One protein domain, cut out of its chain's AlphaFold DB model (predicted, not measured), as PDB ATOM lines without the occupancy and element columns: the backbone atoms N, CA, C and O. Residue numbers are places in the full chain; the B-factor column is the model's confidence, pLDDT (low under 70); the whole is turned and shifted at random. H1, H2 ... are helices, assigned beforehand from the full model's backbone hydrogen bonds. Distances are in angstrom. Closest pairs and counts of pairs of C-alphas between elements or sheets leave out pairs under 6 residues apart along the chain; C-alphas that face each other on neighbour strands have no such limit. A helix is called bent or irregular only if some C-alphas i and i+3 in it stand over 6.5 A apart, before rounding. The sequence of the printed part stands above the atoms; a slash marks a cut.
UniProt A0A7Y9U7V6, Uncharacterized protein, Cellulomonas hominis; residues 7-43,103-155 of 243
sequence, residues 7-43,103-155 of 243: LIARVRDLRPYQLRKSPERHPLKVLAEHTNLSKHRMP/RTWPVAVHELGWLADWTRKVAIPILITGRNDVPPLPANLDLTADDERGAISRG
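Overview. This is residues 7 to 43 and 103 to 155 of the 243 residues of an uncharacterized protein of Cellulomonas hominis (UniProt A0A7Y9U7V6). A loose, all-helix arrangement is built on one long helix, H3, with a slight kink: H2 meets its first half nearly at a right angle, and the short H1 sits near its last residues. The short H4 is set off beyond H3, on the side away from H2, at the end of a long link, residues 130 to 147, and it touches no helix. Residues 35 to 41, mostly the last part of H2, and residues 103 to 110, which lead into H3, stick out. The printed part has 90 residues with four named helices, in the order H1, H2, H3, H4, and no named strand. The whole is loose, with a radius of gyration of the C-alphas of 15.2 A and spans of 41 by 32 by 24 A.

Arrangement. H3, residues 108 to 129, is the longest helix and touches two others. It has a kink of 29 degrees near residue 118, and it is irregular, with C-alphas 121 and 124 lying 7.1 A apart. H2, residues 27 to 39, touches H3 with residues 27 to 31 alone, and H3 touches it with residues 114 to 118 alone. Their closest C-alphas, those of Pro 27 and Leu 115, are 5.8 A apart, and their lines are about perpendicular at 75 degrees. H1, residues 7 to 13, touches H3, and H3 touches it with residues 126 to 127 alone. Their closest C-alphas, those of Arg 10 and Leu 127, are 5.7 A apart. H1 and H3 run opposite ways at a steep tilt of 48 degrees. H1 and H2 are apart. H4, residues 148 to 153, is apart from H1, H2 and H3. In H1, H2 and H4 every O i to N i+4 pair is within hydrogen-bond range, and in H3 16 of 18 are.

Along the chain. H3 begins at C-alpha 108 at (8.721, 193.612, -26.080) and ends at C-alpha 129 at (31.427, 181.596, -41.337), 29.9 A from first to last C-alpha. H2 measures 18.1 A in the same way, H1 9.7 A and H4 8.6 A. H1 begins at C-alpha 7 at (36.478, 189.134, -38.923), and H4 ends at C-alpha 153 at (21.996, 169.604, -30.745).

Size, cuts and confidence. The two C-alphas farthest apart, those of Lys 21 and Asp 146, are 45.4 A apart. Residues 44 to 102 are not printed, and C-alphas 43 and 103 are 13.6 A apart across this cut, which falls in the link from H2 to H3. The links from H1 to H2, 13 residues, and from H3 to H4, 18 residues, are long. Mean pLDDT of the printed part is 86.3, and residues 16 to 20 are under 70.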
ATOM      1  N   LEU A   7      37.428 188.760 -39.964       82.12
ATOM      2  CA  LEU A   7      36.478 189.134 -38.923       82.12
ATOM      3  C   LEU A   7      36.112 190.626 -38.959       82.12
ATOM      4  O   LEU A   7      34.946 190.971 -38.796       82.12
ATOM      5  N   ILE A   8      37.071 191.526 -39.199       83.75
ATOM      6  CA  ILE A   8      36.794 192.967 -39.307       83.75
ATOM      7  C   ILE A   8      35.927 193.255 -40.537       83.75
ATOM      8  O   ILE A   8      35.048 194.115 -40.460       83.75
ATOM      9  N   ALA A   9      36.148 192.545 -41.648       84.31
ATOM     10  CA  ALA A   9      35.298 192.648 -42.833       84.31
ATOM     11  C   ALA A   9      33.869 192.173 -42.521       84.31
ATOM     12  O   ALA A   9      32.926 192.939 -42.688       84.31
ATOM     13  N   ARG A  10      33.715 191.003 -41.896       86.44
ATOM     14  CA  ARG A  10      32.403 190.461 -41.490       86.44
ATOM     15  C   ARG A  10      31.661 191.367 -40.505       86.44
ATOM     16  O   ARG A  10      30.454 191.559 -40.605       86.44
ATOM     17  N   VAL A  11      32.372 191.991 -39.564       85.31
ATOM     18  CA  VAL A  11      31.790 192.999 -38.658       85.31
ATOM     19  C   VAL A  11      31.347 194.248 -39.427       85.31
ATOM     20  O   VAL A  11      30.346 194.866 -39.061       85.31
ATOM     21  N   ARG A  12      32.065 194.648 -40.487       83.25
ATOM     22  CA  ARG A  12      31.624 195.740 -41.372       83.25
ATOM     23  C   ARG A  12      30.356 195.367 -42.132       83.25
ATOM     24  O   ARG A  12      29.499 196.238 -42.272       83.25
ATOM     25  N   ASP A  13      30.215 194.111 -42.537       82.44
ATOM     26  CA  ASP A  13      29.032 193.624 -43.251       82.44
ATOM     27  C   ASP A  13      27.772 193.638 -42.379       82.44
ATOM     28  O   ASP A  13      26.673 193.824 -42.883       82.44
ATOM     29  N   LEU A  14      27.914 193.551 -41.055       84.19
ATOM     30  CA  LEU A  14      26.788 193.668 -40.121       84.19
ATOM     31  C   LEU A  14      26.393 195.113 -39.783       84.19
ATOM     32  O   LEU A  14      25.482 195.328 -38.976       84.19
ATOM     33  N   ARG A  15      27.081 196.124 -40.330       77.25
ATOM     34  CA  ARG A  15      26.891 197.518 -39.903       77.25
ATOM     35  C   ARG A  15      25.484 198.042 -40.220       77.25
ATOM     36  O   ARG A  15      24.981 197.864 -41.328       77.25
ATOM     37  N   PRO A  16      24.904 198.837 -39.302       66.38
ATOM     38  CA  PRO A  16      23.496 199.219 -39.347       66.38
ATOM     39  C   PRO A  16      23.092 200.124 -40.520       66.38
ATOM     40  O   PRO A  16      21.909 200.265 -40.818       66.38
ATOM     41  N   TYR A  17      24.065 200.726 -41.208       61.12
ATOM     42  CA  TYR A  17      23.841 201.682 -42.295       61.12
ATOM     43  C   TYR A  17      23.494 201.031 -43.642       61.12
ATOM     44  O   TYR A  17      23.196 201.740 -44.602       61.12
ATOM     45  N   GLN A  18      23.516 199.698 -43.734       63.00
ATOM     46  CA  GLN A  18      23.110 198.992 -44.951       63.00
ATOM     47  C   GLN A  18      21.578 198.999 -45.150       63.00
ATOM     48  O   GLN A  18      21.105 199.017 -46.287       63.00
ATOM     49  N   LEU A  19      20.786 199.105 -44.070       63.59
ATOM     50  CA  LEU A  19      19.335 199.355 -44.120       63.59
ATOM     51  C   LEU A  19      19.062 200.850 -44.373       63.59
ATOM     52  O   LEU A  19      18.699 201.600 -43.470       63.59
ATOM     53  N   ARG A  20      19.239 201.291 -45.627       61.53
ATOM     54  CA  ARG A  20      19.210 202.717 -46.026       61.53
ATOM     55  C   ARG A  20      17.953 203.496 -45.612       61.53
ATOM     56  O   ARG A  20      18.037 204.705 -45.448       61.53
ATOM     57  N   LYS A  21      16.798 202.834 -45.479       72.56
ATOM     58  CA  LYS A  21      15.512 203.500 -45.201       72.56
ATOM     59  C   LYS A  21      15.222 203.712 -43.713       72.56
ATOM     60  O   LYS A  21      14.481 204.629 -43.383       72.56
ATOM     61  N   SER A  22      15.778 202.877 -42.832       79.25
ATOM     62  CA  SER A  22      15.507 202.938 -41.386       79.25
ATOM     63  C   SER A  22      16.692 202.416 -40.560       79.25
ATOM     64  O   SER A  22      16.576 201.372 -39.907       79.25
ATOM     65  N   PRO A  23      17.862 203.086 -40.589       81.25
ATOM     66  CA  PRO A  23      19.048 202.627 -39.861       81.25
ATOM     67  C   PRO A  23      18.820 202.481 -38.347       81.25
ATOM     68  O   PRO A  23      19.402 201.612 -37.705       81.25
ATOM     69  N   GLU A  24      17.953 203.310 -37.762       81.25
ATOM     70  CA  GLU A  24      17.500 203.275 -36.363       81.25
ATOM     71  C   GLU A  24      16.705 202.025 -35.982       81.25
ATOM     72  O   GLU A  24      16.616 201.701 -34.798       81.25
ATOM     73  N   ARG A  25      16.169 201.316 -36.978       84.12
ATOM     74  CA  ARG A  25      15.493 200.026 -36.826       84.12
ATOM     75  C   ARG A  25      16.403 198.859 -37.193       84.12
ATOM     76  O   ARG A  25      15.904 197.761 -37.385       84.12
ATOM     77  N   HIS A  26      17.711 199.057 -37.343       89.38
ATOM     78  CA  HIS A  26      18.614 197.941 -37.600       89.38
ATOM     79  C   HIS A  26      18.853 197.128 -36.310       89.38
ATOM     80  O   HIS A  26      19.198 197.731 -35.290       89.38
ATOM     81  N   PRO A  27      18.774 195.780 -36.333       89.81
ATOM     82  CA  PRO A  27      18.929 194.938 -35.139       89.81
ATOM     83  C   PRO A  27      20.218 195.209 -34.357       89.81
ATOM     84  O   PRO A  27      20.190 195.393 -33.145       89.81
ATOM     85  N   LEU A  28      21.355 195.310 -35.062       89.38
ATOM     86  CA  LEU A  28      22.648 195.607 -34.436       89.38
ATOM     87  C   LEU A  28      22.662 196.952 -33.696       89.38
ATOM     88  O   LEU A  28      23.308 197.064 -32.657       89.38
ATOM     89  N   LYS A  29      21.966 197.968 -34.220       88.50
ATOM     90  CA  LYS A  29      21.893 199.281 -33.575       88.50
ATOM     91  C   LYS A  29      21.078 199.193 -32.286       88.50
ATOM     92  O   LYS A  29      21.593 199.569 -31.239       88.50
ATOM     93  N   VAL A  30      19.898 198.574 -32.355       89.44
ATOM     94  CA  VAL A  30      19.028 198.340 -31.190       89.44
ATOM     95  C   VAL A  30      19.766 197.552 -30.095       89.44
ATOM     96  O   VAL A  30      19.772 197.959 -28.934       89.44
ATOM     97  N   LEU A  31      20.469 196.469 -30.455       88.69
ATOM     98  CA  LEU A  31      21.286 195.693 -29.511       88.69
ATOM     99  C   LEU A  31      22.409 196.523 -28.885       88.69
ATOM    100  O   LEU A  31      22.618 196.461 -27.672       88.69
ATOM    101  N   ALA A  32      23.137 197.297 -29.695       88.25
ATOM    102  CA  ALA A  32      24.220 198.143 -29.208       88.25
ATOM    103  C   ALA A  32      23.705 199.211 -28.234       88.25
ATOM    104  O   ALA A  32      24.351 199.470 -27.221       88.25
ATOM    105  N   GLU A  33      22.538 199.794 -28.496       87.06
ATOM    106  CA  GLU A  33      21.921 200.811 -27.642       87.06
ATOM    107  C   GLU A  33      21.454 200.231 -26.307       87.06
ATOM    108  O   GLU A  33      21.807 200.779 -25.262       87.06
ATOM    109  N   HIS A  34      20.759 199.087 -26.305       85.62
ATOM    110  CA  HIS A  34      20.405 198.401 -25.056       85.62
ATOM    111  C   HIS A  34      21.643 197.965 -24.268       85.62
ATOM    112  O   HIS A  34      21.695 198.130 -23.048       85.62
ATOM    113  N   THR A  35      22.671 197.466 -24.958       84.56
ATOM    114  CA  THR A  35      23.936 197.081 -24.322       84.56
ATOM    115  C   THR A  35      24.643 198.295 -23.721       84.56
ATOM    116  O   THR A  35      25.150 198.220 -22.607       84.56
ATOM    117  N   ASN A  36      24.674 199.432 -24.422       84.69
ATOM    118  CA  ASN A  36      25.270 200.663 -23.906       84.69
ATOM    119  C   ASN A  36      24.496 201.204 -22.700       84.69
ATOM    120  O   ASN A  36      25.118 201.562 -21.705       84.69
ATOM    121  N   LEU A  37      23.162 201.182 -22.737       83.50
ATOM    122  CA  LEU A  37      22.335 201.543 -21.583       83.50
ATOM    123  C   LEU A  37      22.663 200.654 -20.366       83.50
ATOM    124  O   LEU A  37      22.927 201.157 -19.273       83.50
ATOM    125  N   SER A  38      22.741 199.337 -20.583       80.25
ATOM    126  CA  SER A  38      23.100 198.357 -19.553       80.25
ATOM    127  C   SER A  38      24.513 198.574 -18.994       80.25
ATOM    128  O   SER A  38      24.700 198.535 -17.777       80.25
ATOM    129  N   LYS A  39      25.503 198.899 -19.844       81.06
ATOM    130  CA  LYS A  39      26.872 199.251 -19.413       81.06
ATOM    131  C   LYS A  39      26.893 200.431 -18.444       81.06
ATOM    132  O   LYS A  39      27.710 200.449 -17.529       81.06
ATOM    133  N   HIS A  40      25.989 201.391 -18.615       84.25
ATOM    134  CA  HIS A  40      25.845 202.535 -17.715       84.25
ATOM    135  C   HIS A  40      24.916 202.261 -16.522       84.25
ATOM    136  O   HIS A  40      24.553 203.192 -15.809       84.25
ATOM    137  N   ARG A  41      24.547 200.991 -16.283       76.88
ATOM    138  CA  ARG A  41      23.624 200.550 -15.222       76.88
ATOM    139  C   ARG A  41      22.288 201.293 -15.239       76.88
ATOM    140  O   ARG A  41      21.640 201.438 -14.207       76.88
ATOM    141  N   MET A  42      21.873 201.761 -16.410       79.50
ATOM    142  CA  MET A  42      20.581 202.402 -16.570       79.50
ATOM    143  C   MET A  42      19.530 201.317 -16.835       79.50
ATOM    144  O   MET A  42      19.715 200.501 -17.744       79.50
ATOM    145  N   PRO A  43      18.443 201.262 -16.049       76.31
ATOM    146  CA  PRO A  43      17.391 200.282 -16.270       76.31
ATOM    147  C   PRO A  43      16.669 200.574 -17.589       76.31
ATOM    148  O   PRO A  43      16.406 201.728 -17.927       76.31
ATOM    149  N   ARG A 103      12.927 206.615 -27.916       88.50
ATOM    150  CA  ARG A 103      11.864 206.653 -26.891       88.50
ATOM    151  C   ARG A 103      10.543 205.996 -27.298       88.50
ATOM    152  O   ARG A 103       9.571 206.078 -26.554       88.50
ATOM    153  N   THR A 104      10.516 205.320 -28.442       90.38
ATOM    154  CA  THR A 104       9.388 204.504 -28.898       90.38
ATOM    155  C   THR A 104       9.244 203.273 -28.014       90.38
ATOM    156  O   THR A 104      10.240 202.803 -27.461       90.38
ATOM    157  N   TRP A 105       8.045 202.702 -27.971       92.19
ATOM    158  CA  TRP A 105       7.707 201.569 -27.110       92.19
ATOM    159  C   TRP A 105       7.313 200.328 -27.916       92.19
ATOM    160  O   TRP A 105       6.166 199.893 -27.825       92.19
ATOM    161  N   PRO A 106       8.202 199.738 -28.734       90.75
ATOM    162  CA  PRO A 106       7.891 198.490 -29.428       90.75
ATOM    163  C   PRO A 106       7.416 197.412 -28.449       90.75
ATOM    164  O   PRO A 106       7.850 197.353 -27.296       90.75
ATOM    165  N   VAL A 107       6.517 196.544 -28.920       90.25
ATOM    166  CA  VAL A 107       6.045 195.416 -28.115       90.25
ATOM    167  C   VAL A 107       7.225 194.484 -27.841       90.25
ATOM    168  O   VAL A 107       7.846 193.964 -28.772       90.25
ATOM    169  N   ALA A 108       7.509 194.261 -26.561       90.00
ATOM    170  CA  ALA A 108       8.721 193.612 -26.080       90.00
ATOM    171  C   ALA A 108       8.945 192.244 -26.730       90.00
ATOM    172  O   ALA A 108      10.025 191.965 -27.239       90.00
ATOM    173  N   VAL A 109       7.909 191.401 -26.779       86.94
ATOM    174  CA  VAL A 109       8.025 190.045 -27.335       86.94
ATOM    175  C   VAL A 109       8.308 190.045 -28.843       86.94
ATOM    176  O   VAL A 109       9.043 189.183 -29.323       86.94
ATOM    177  N   HIS A 110       7.800 191.034 -29.586       89.12
ATOM    178  CA  HIS A 110       8.082 191.171 -31.016       89.12
ATOM    179  C   HIS A 110       9.501 191.682 -31.258       89.12
ATOM    180  O   HIS A 110      10.208 191.133 -32.100       89.12
ATOM    181  N   GLU A 111       9.940 192.693 -30.504       89.50
ATOM    182  CA  GLU A 111      11.306 193.206 -30.607       89.50
ATOM    183  C   GLU A 111      12.335 192.140 -30.230       89.50
ATOM    184  O   GLU A 111      13.236 191.858 -31.017       89.50
ATOM    185  N   LEU A 112      12.171 191.491 -29.077       88.62
ATOM    186  CA  LEU A 112      13.064 190.424 -28.629       88.62
ATOM    187  C   LEU A 112      13.050 189.233 -29.590       88.62
ATOM    188  O   LEU A 112      14.110 188.699 -29.906       88.62
ATOM    189  N   GLY A 113      11.874 188.842 -30.094       89.62
ATOM    190  CA  GLY A 113      11.748 187.769 -31.080       89.62
ATOM    191  C   GLY A 113      12.506 188.081 -32.368       89.62
ATOM    192  O   GLY A 113      13.278 187.253 -32.848       89.62
ATOM    193  N   TRP A 114      12.349 189.296 -32.890       90.62
ATOM    194  CA  TRP A 114      13.055 189.754 -34.084       90.62
ATOM    195  C   TRP A 114      14.573 189.865 -33.873       90.62
ATOM    196  O   TRP A 114      15.339 189.420 -34.730       90.62
ATOM    197  N   LEU A 115      15.023 190.387 -32.727       90.62
ATOM    198  CA  LEU A 115      16.446 190.445 -32.375       90.62
ATOM    199  C   LEU A 115      17.058 189.046 -32.243       90.62
ATOM    200  O   LEU A 115      18.151 188.810 -32.765       90.62
ATOM    201  N   ALA A 116      16.361 188.113 -31.590       89.94
ATOM    202  CA  ALA A 116      16.800 186.727 -31.450       89.94
ATOM    203  C   ALA A 116      16.911 186.035 -32.817       89.94
ATOM    204  O   ALA A 116      17.929 185.410 -33.120       89.94
ATOM    205  N   ASP A 117      15.905 186.207 -33.677       91.69
ATOM    206  CA  ASP A 117      15.902 185.634 -35.020       91.69
ATOM    207  C   ASP A 117      17.016 186.206 -35.899       91.69
ATOM    208  O   ASP A 117      17.736 185.444 -36.546       91.69
ATOM    209  N   TRP A 118      17.213 187.525 -35.902       92.38
ATOM    210  CA  TRP A 118      18.311 188.129 -36.655       92.38
ATOM    211  C   TRP A 118      19.675 187.668 -36.133       92.38
ATOM    212  O   TRP A 118      20.564 187.336 -36.917       92.38
ATOM    213  N   THR A 119      19.840 187.585 -34.813       91.62
ATOM    214  CA  THR A 119      21.103 187.163 -34.201       91.62
ATOM    215  C   THR A 119      21.464 185.732 -34.606       91.62
ATOM    216  O   THR A 119      22.585 185.483 -35.053       91.62
ATOM    217  N   ARG A 120      20.502 184.804 -34.516       91.88
ATOM    218  CA  ARG A 120      20.726 183.373 -34.773       91.88
ATOM    219  C   ARG A 120      20.811 183.014 -36.261       91.88
ATOM    220  O   ARG A 120      21.508 182.066 -36.609       91.88
ATOM    221  N   LYS A 121      20.087 183.739 -37.126       92.62
ATOM    222  CA  LYS A 121      20.004 183.466 -38.574       92.62
ATOM    223  C   LYS A 121      21.004 184.277 -39.394       92.62
ATOM    224  O   LYS A 121      21.344 183.863 -40.491       92.62
ATOM    225  N   VAL A 122      21.443 185.439 -38.905       92.19
ATOM    226  CA  VAL A 122      22.254 186.382 -39.691       92.19
ATOM    227  C   VAL A 122      23.550 186.728 -38.974       92.19
ATOM    228  O   VAL A 122      24.623 186.434 -39.492       92.19
ATOM    229  N   ALA A 123      23.470 187.326 -37.783       92.06
ATOM    230  CA  ALA A 123      24.641 187.919 -37.142       92.06
ATOM    231  C   ALA A 123      25.719 186.883 -36.805       92.06
ATOM    232  O   ALA A 123      26.860 187.015 -37.242       92.06
ATOM    233  N   ILE A 124      25.358 185.840 -36.055       92.06
ATOM    234  CA  ILE A 124      26.316 184.814 -35.635       92.06
ATOM    235  C   ILE A 124      26.858 184.024 -36.840       92.06
ATOM    236  O   ILE A 124      28.083 183.917 -36.951       92.06
ATOM    237  N   PRO A 125      26.019 183.539 -37.779       92.44
ATOM    238  CA  PRO A 125      26.502 182.916 -39.009       92.44
ATOM    239  C   PRO A 125      27.536 183.743 -39.777       92.44
ATOM    240  O   PRO A 125      28.604 183.219 -40.104       92.44
ATOM    241  N   ILE A 126      27.272 185.036 -39.998       91.25
ATOM    242  CA  ILE A 126      28.194 185.922 -40.719       91.25
ATOM    243  C   ILE A 126      29.498 186.095 -39.942       91.25
ATOM    244  O   ILE A 126      30.567 186.021 -40.538       91.25
ATOM    245  N   LEU A 127      29.450 186.271 -38.618       90.88
ATOM    246  CA  LEU A 127      30.666 186.425 -37.809       90.88
ATOM    247  C   LEU A 127      31.561 185.179 -37.865       90.88
ATOM    248  O   LEU A 127      32.772 185.300 -38.069       90.88
ATOM    249  N   ILE A 128      30.973 183.987 -37.731       89.75
ATOM    250  CA  ILE A 128      31.713 182.717 -37.673       89.75
ATOM    251  C   ILE A 128      32.158 182.269 -39.070       89.75
ATOM    252  O   ILE A 128      33.330 181.958 -39.283       89.75
ATOM    253  N   THR A 129      31.233 182.247 -40.030       88.94
ATOM    254  CA  THR A 129      31.427 181.596 -41.337       88.94
ATOM    255  C   THR A 129      31.606 182.575 -42.496       88.94
ATOM    256  O   THR A 129      32.038 182.170 -43.569       88.94
ATOM    257  N   GLY A 130      31.301 183.861 -42.297       88.19
ATOM    258  CA  GLY A 130      31.299 184.877 -43.356       88.19
ATOM    259  C   GLY A 130      30.021 184.927 -44.196       88.19
ATOM    260  O   GLY A 130      29.908 185.784 -45.063       88.19
ATOM    261  N   ARG A 131      29.053 184.039 -43.943       89.00
ATOM    262  CA  ARG A 131      27.804 183.901 -44.705       89.00
ATOM    263  C   ARG A 131      26.636 183.511 -43.792       89.00
ATOM    264  O   ARG A 131      26.850 183.141 -42.641       89.00
ATOM    265  N   ASN A 132      25.401 183.633 -44.273       88.81
ATOM    266  CA  ASN A 132      24.178 183.317 -43.517       88.81
ATOM    267  C   ASN A 132      23.315 182.208 -44.152       88.81
ATOM    268  O   ASN A 132      22.245 181.899 -43.638       88.81
ATOM    269  N   ASP A 133      23.789 181.578 -45.226       90.12
ATOM    270  CA  ASP A 133      23.219 180.397 -45.890       90.12
ATOM    271  C   ASP A 133      23.612 179.093 -45.167       90.12
ATOM    272  O   ASP A 133      23.994 178.093 -45.773       90.12
ATOM    273  N   VAL A 134      23.546 179.107 -43.839       90.06
ATOM    274  CA  VAL A 134      23.840 177.953 -42.982       90.06
ATOM    275  C   VAL A 134      22.610 177.614 -42.146       90.06
ATOM    276  O   VAL A 134      21.776 178.495 -41.910       90.06
ATOM    277  N   PRO A 135      22.473 176.362 -41.671       88.81
ATOM    278  CA  PRO A 135      21.423 176.021 -40.723       88.81
ATOM    279  C   PRO A 135      21.438 177.005 -39.545       88.81
ATOM    280  O   PRO A 135      22.504 177.240 -38.964       88.81
ATOM    281  N   PRO A 136      20.297 177.629 -39.211       86.62
ATOM    282  CA  PRO A 136      20.269 178.633 -38.166       86.62
ATOM    283  C   PRO A 136      20.537 177.981 -36.814       86.62
ATOM    284  O   PRO A 136      20.156 176.833 -36.578       86.62
ATOM    285  N   LEU A 137      21.136 178.744 -35.902       89.88
ATOM    286  CA  LEU A 137      21.269 178.286 -34.525       89.88
ATOM    287  C   LEU A 137      19.877 178.060 -33.907       89.88
ATOM    288  O   LEU A 137      18.937 178.811 -34.229       89.88
ATOM    289  N   PRO A 138      19.732 177.047 -33.033       91.62
ATOM    290  CA  PRO A 138      18.474 176.791 -32.350       91.62
ATOM    291  C   PRO A 138      18.076 178.007 -31.505       91.62
ATOM    292  O   PRO A 138      18.917 178.765 -31.023       91.62
ATOM    293  N   ALA A 139      16.771 178.218 -31.366       89.50
ATOM    294  CA  ALA A 139      16.213 179.315 -30.582       89.50
ATOM    295  C   ALA A 139      16.232 179.021 -29.073       89.50
ATOM    296  O   ALA A 139      16.331 179.957 -28.285       89.50
ATOM    297  N   ASN A 140      16.160 177.743 -28.683       88.12
ATOM    298  CA  ASN A 140      16.294 177.292 -27.297       88.12
ATOM    299  C   ASN A 140      17.387 176.234 -27.182       88.12
ATOM    300  O   ASN A 140      17.627 175.488 -28.128       88.12
ATOM    301  N   LEU A 141      17.979 176.140 -25.996       88.50
ATOM    302  CA  LEU A 141      18.910 175.082 -25.621       88.50
ATOM    303  C   LEU A 141      18.209 174.099 -24.686       88.50
ATOM    304  O   LEU A 141      17.404 174.512 -23.848       88.50
ATOM    305  N   ASP A 142      18.532 172.817 -24.812       88.31
ATOM    306  CA  ASP A 142      18.114 171.820 -23.832       88.31
ATOM    307  C   ASP A 142      19.062 171.853 -22.627       88.31
ATOM    308  O   ASP A 142      20.149 171.279 -22.652       88.31
ATOM    309  N   LEU A 143      18.641 172.544 -21.565       88.56
ATOM    310  CA  LEU A 143      19.419 172.679 -20.329       88.56
ATOM    311  C   LEU A 143      19.496 171.381 -19.508       88.56
ATOM    312  O   LEU A 143      20.159 171.367 -18.478       88.56
ATOM    313  N   THR A 144      18.824 170.306 -19.935       91.88
ATOM    314  CA  THR A 144      18.964 168.975 -19.321       91.88
ATOM    315  C   THR A 144      20.145 168.183 -19.889       91.88
ATOM    316  O   THR A 144      20.385 167.052 -19.475       91.88
ATOM    317  N   ALA A 145      20.876 168.737 -20.862       90.19
ATOM    318  CA  ALA A 145      22.089 168.130 -21.392       90.19
ATOM    319  C   ALA A 145      23.281 168.272 -20.449       90.19
ATOM    320  O   ALA A 145      23.448 169.298 -19.797       90.19
ATOM    321  N   ASP A 146      24.138 167.253 -20.462       92.38
ATOM    322  CA  ASP A 146      25.363 167.220 -19.666       92.38
ATOM    323  C   ASP A 146      26.448 168.174 -20.202       92.38
ATOM    324  O   ASP A 146      27.353 168.550 -19.461       92.38
ATOM    325  N   ASP A 147      26.372 168.566 -21.481       93.31
ATOM    326  CA  ASP A 147      27.334 169.452 -22.141       93.31
ATOM    327  C   ASP A 147      26.676 170.463 -23.104       93.31
ATOM    328  O   ASP A 147      25.523 170.324 -23.534       93.31
ATOM    329  N   GLU A 148      27.418 171.512 -23.478       89.25
ATOM    330  CA  GLU A 148      26.889 172.582 -24.332       89.25
ATOM    331  C   GLU A 148      26.593 172.098 -25.757       89.25
ATOM    332  O   GLU A 148      25.663 172.586 -26.406       89.25
ATOM    333  N   ARG A 149      27.363 171.129 -26.265       88.75
ATOM    334  CA  ARG A 149      27.143 170.564 -27.605       88.75
ATOM    335  C   ARG A 149      25.840 169.773 -27.657       88.75
ATOM    336  O   ARG A 149      25.064 169.962 -28.597       88.75
ATOM    337  N   GLY A 150      25.574 168.946 -26.652       89.06
ATOM    338  CA  GLY A 150      24.318 168.232 -26.471       89.06
ATOM    339  C   GLY A 150      23.147 169.198 -26.335       89.06
ATOM    340  O   GLY A 150      22.165 169.051 -27.067       89.06
ATOM    341  N   ALA A 151      23.295 170.242 -25.512       90.38
ATOM    342  CA  ALA A 151      22.275 171.273 -25.305       90.38
ATOM    343  C   ALA A 151      21.876 171.981 -26.610       90.38
ATOM    344  O   ALA A 151      20.693 172.230 -26.850       90.38
ATOM    345  N   ILE A 152      22.856 172.281 -27.472       89.56
ATOM    346  CA  ILE A 152      22.625 172.870 -28.798       89.56
ATOM    347  C   ILE A 152      21.986 171.849 -29.741       89.56
ATOM    348  O   ILE A 152      21.009 172.174 -30.411       89.56
ATOM    349  N   SER A 153      22.500 170.616 -29.803       88.38
ATOM    350  CA  SER A 153      21.996 169.604 -30.745       88.38
ATOM    351  C   SER A 153      20.545 169.192 -30.486       88.38
ATOM    352  O   SER A 153      19.827 168.870 -31.428       88.38
ATOM    353  N   ARG A 154      20.108 169.233 -29.221       89.62
ATOM    354  CA  ARG A 154      18.732 168.934 -28.801       89.62
ATOM    355  C   ARG A 154      17.861 170.186 -28.696       89.62
ATOM    356  O   ARG A 154      16.686 170.105 -28.352       89.62
ATOM    357  N   GLY A 155      18.438 171.347 -28.999       87.62
ATOM    358  CA  GLY A 155      17.745 172.621 -29.016       87.62
ATOM    359  C   GLY A 155      16.657 172.683 -30.088       87.62
ATOM    360  O   GLY A 155      16.714 172.012 -31.118       87.62
TER     361      GLY A 155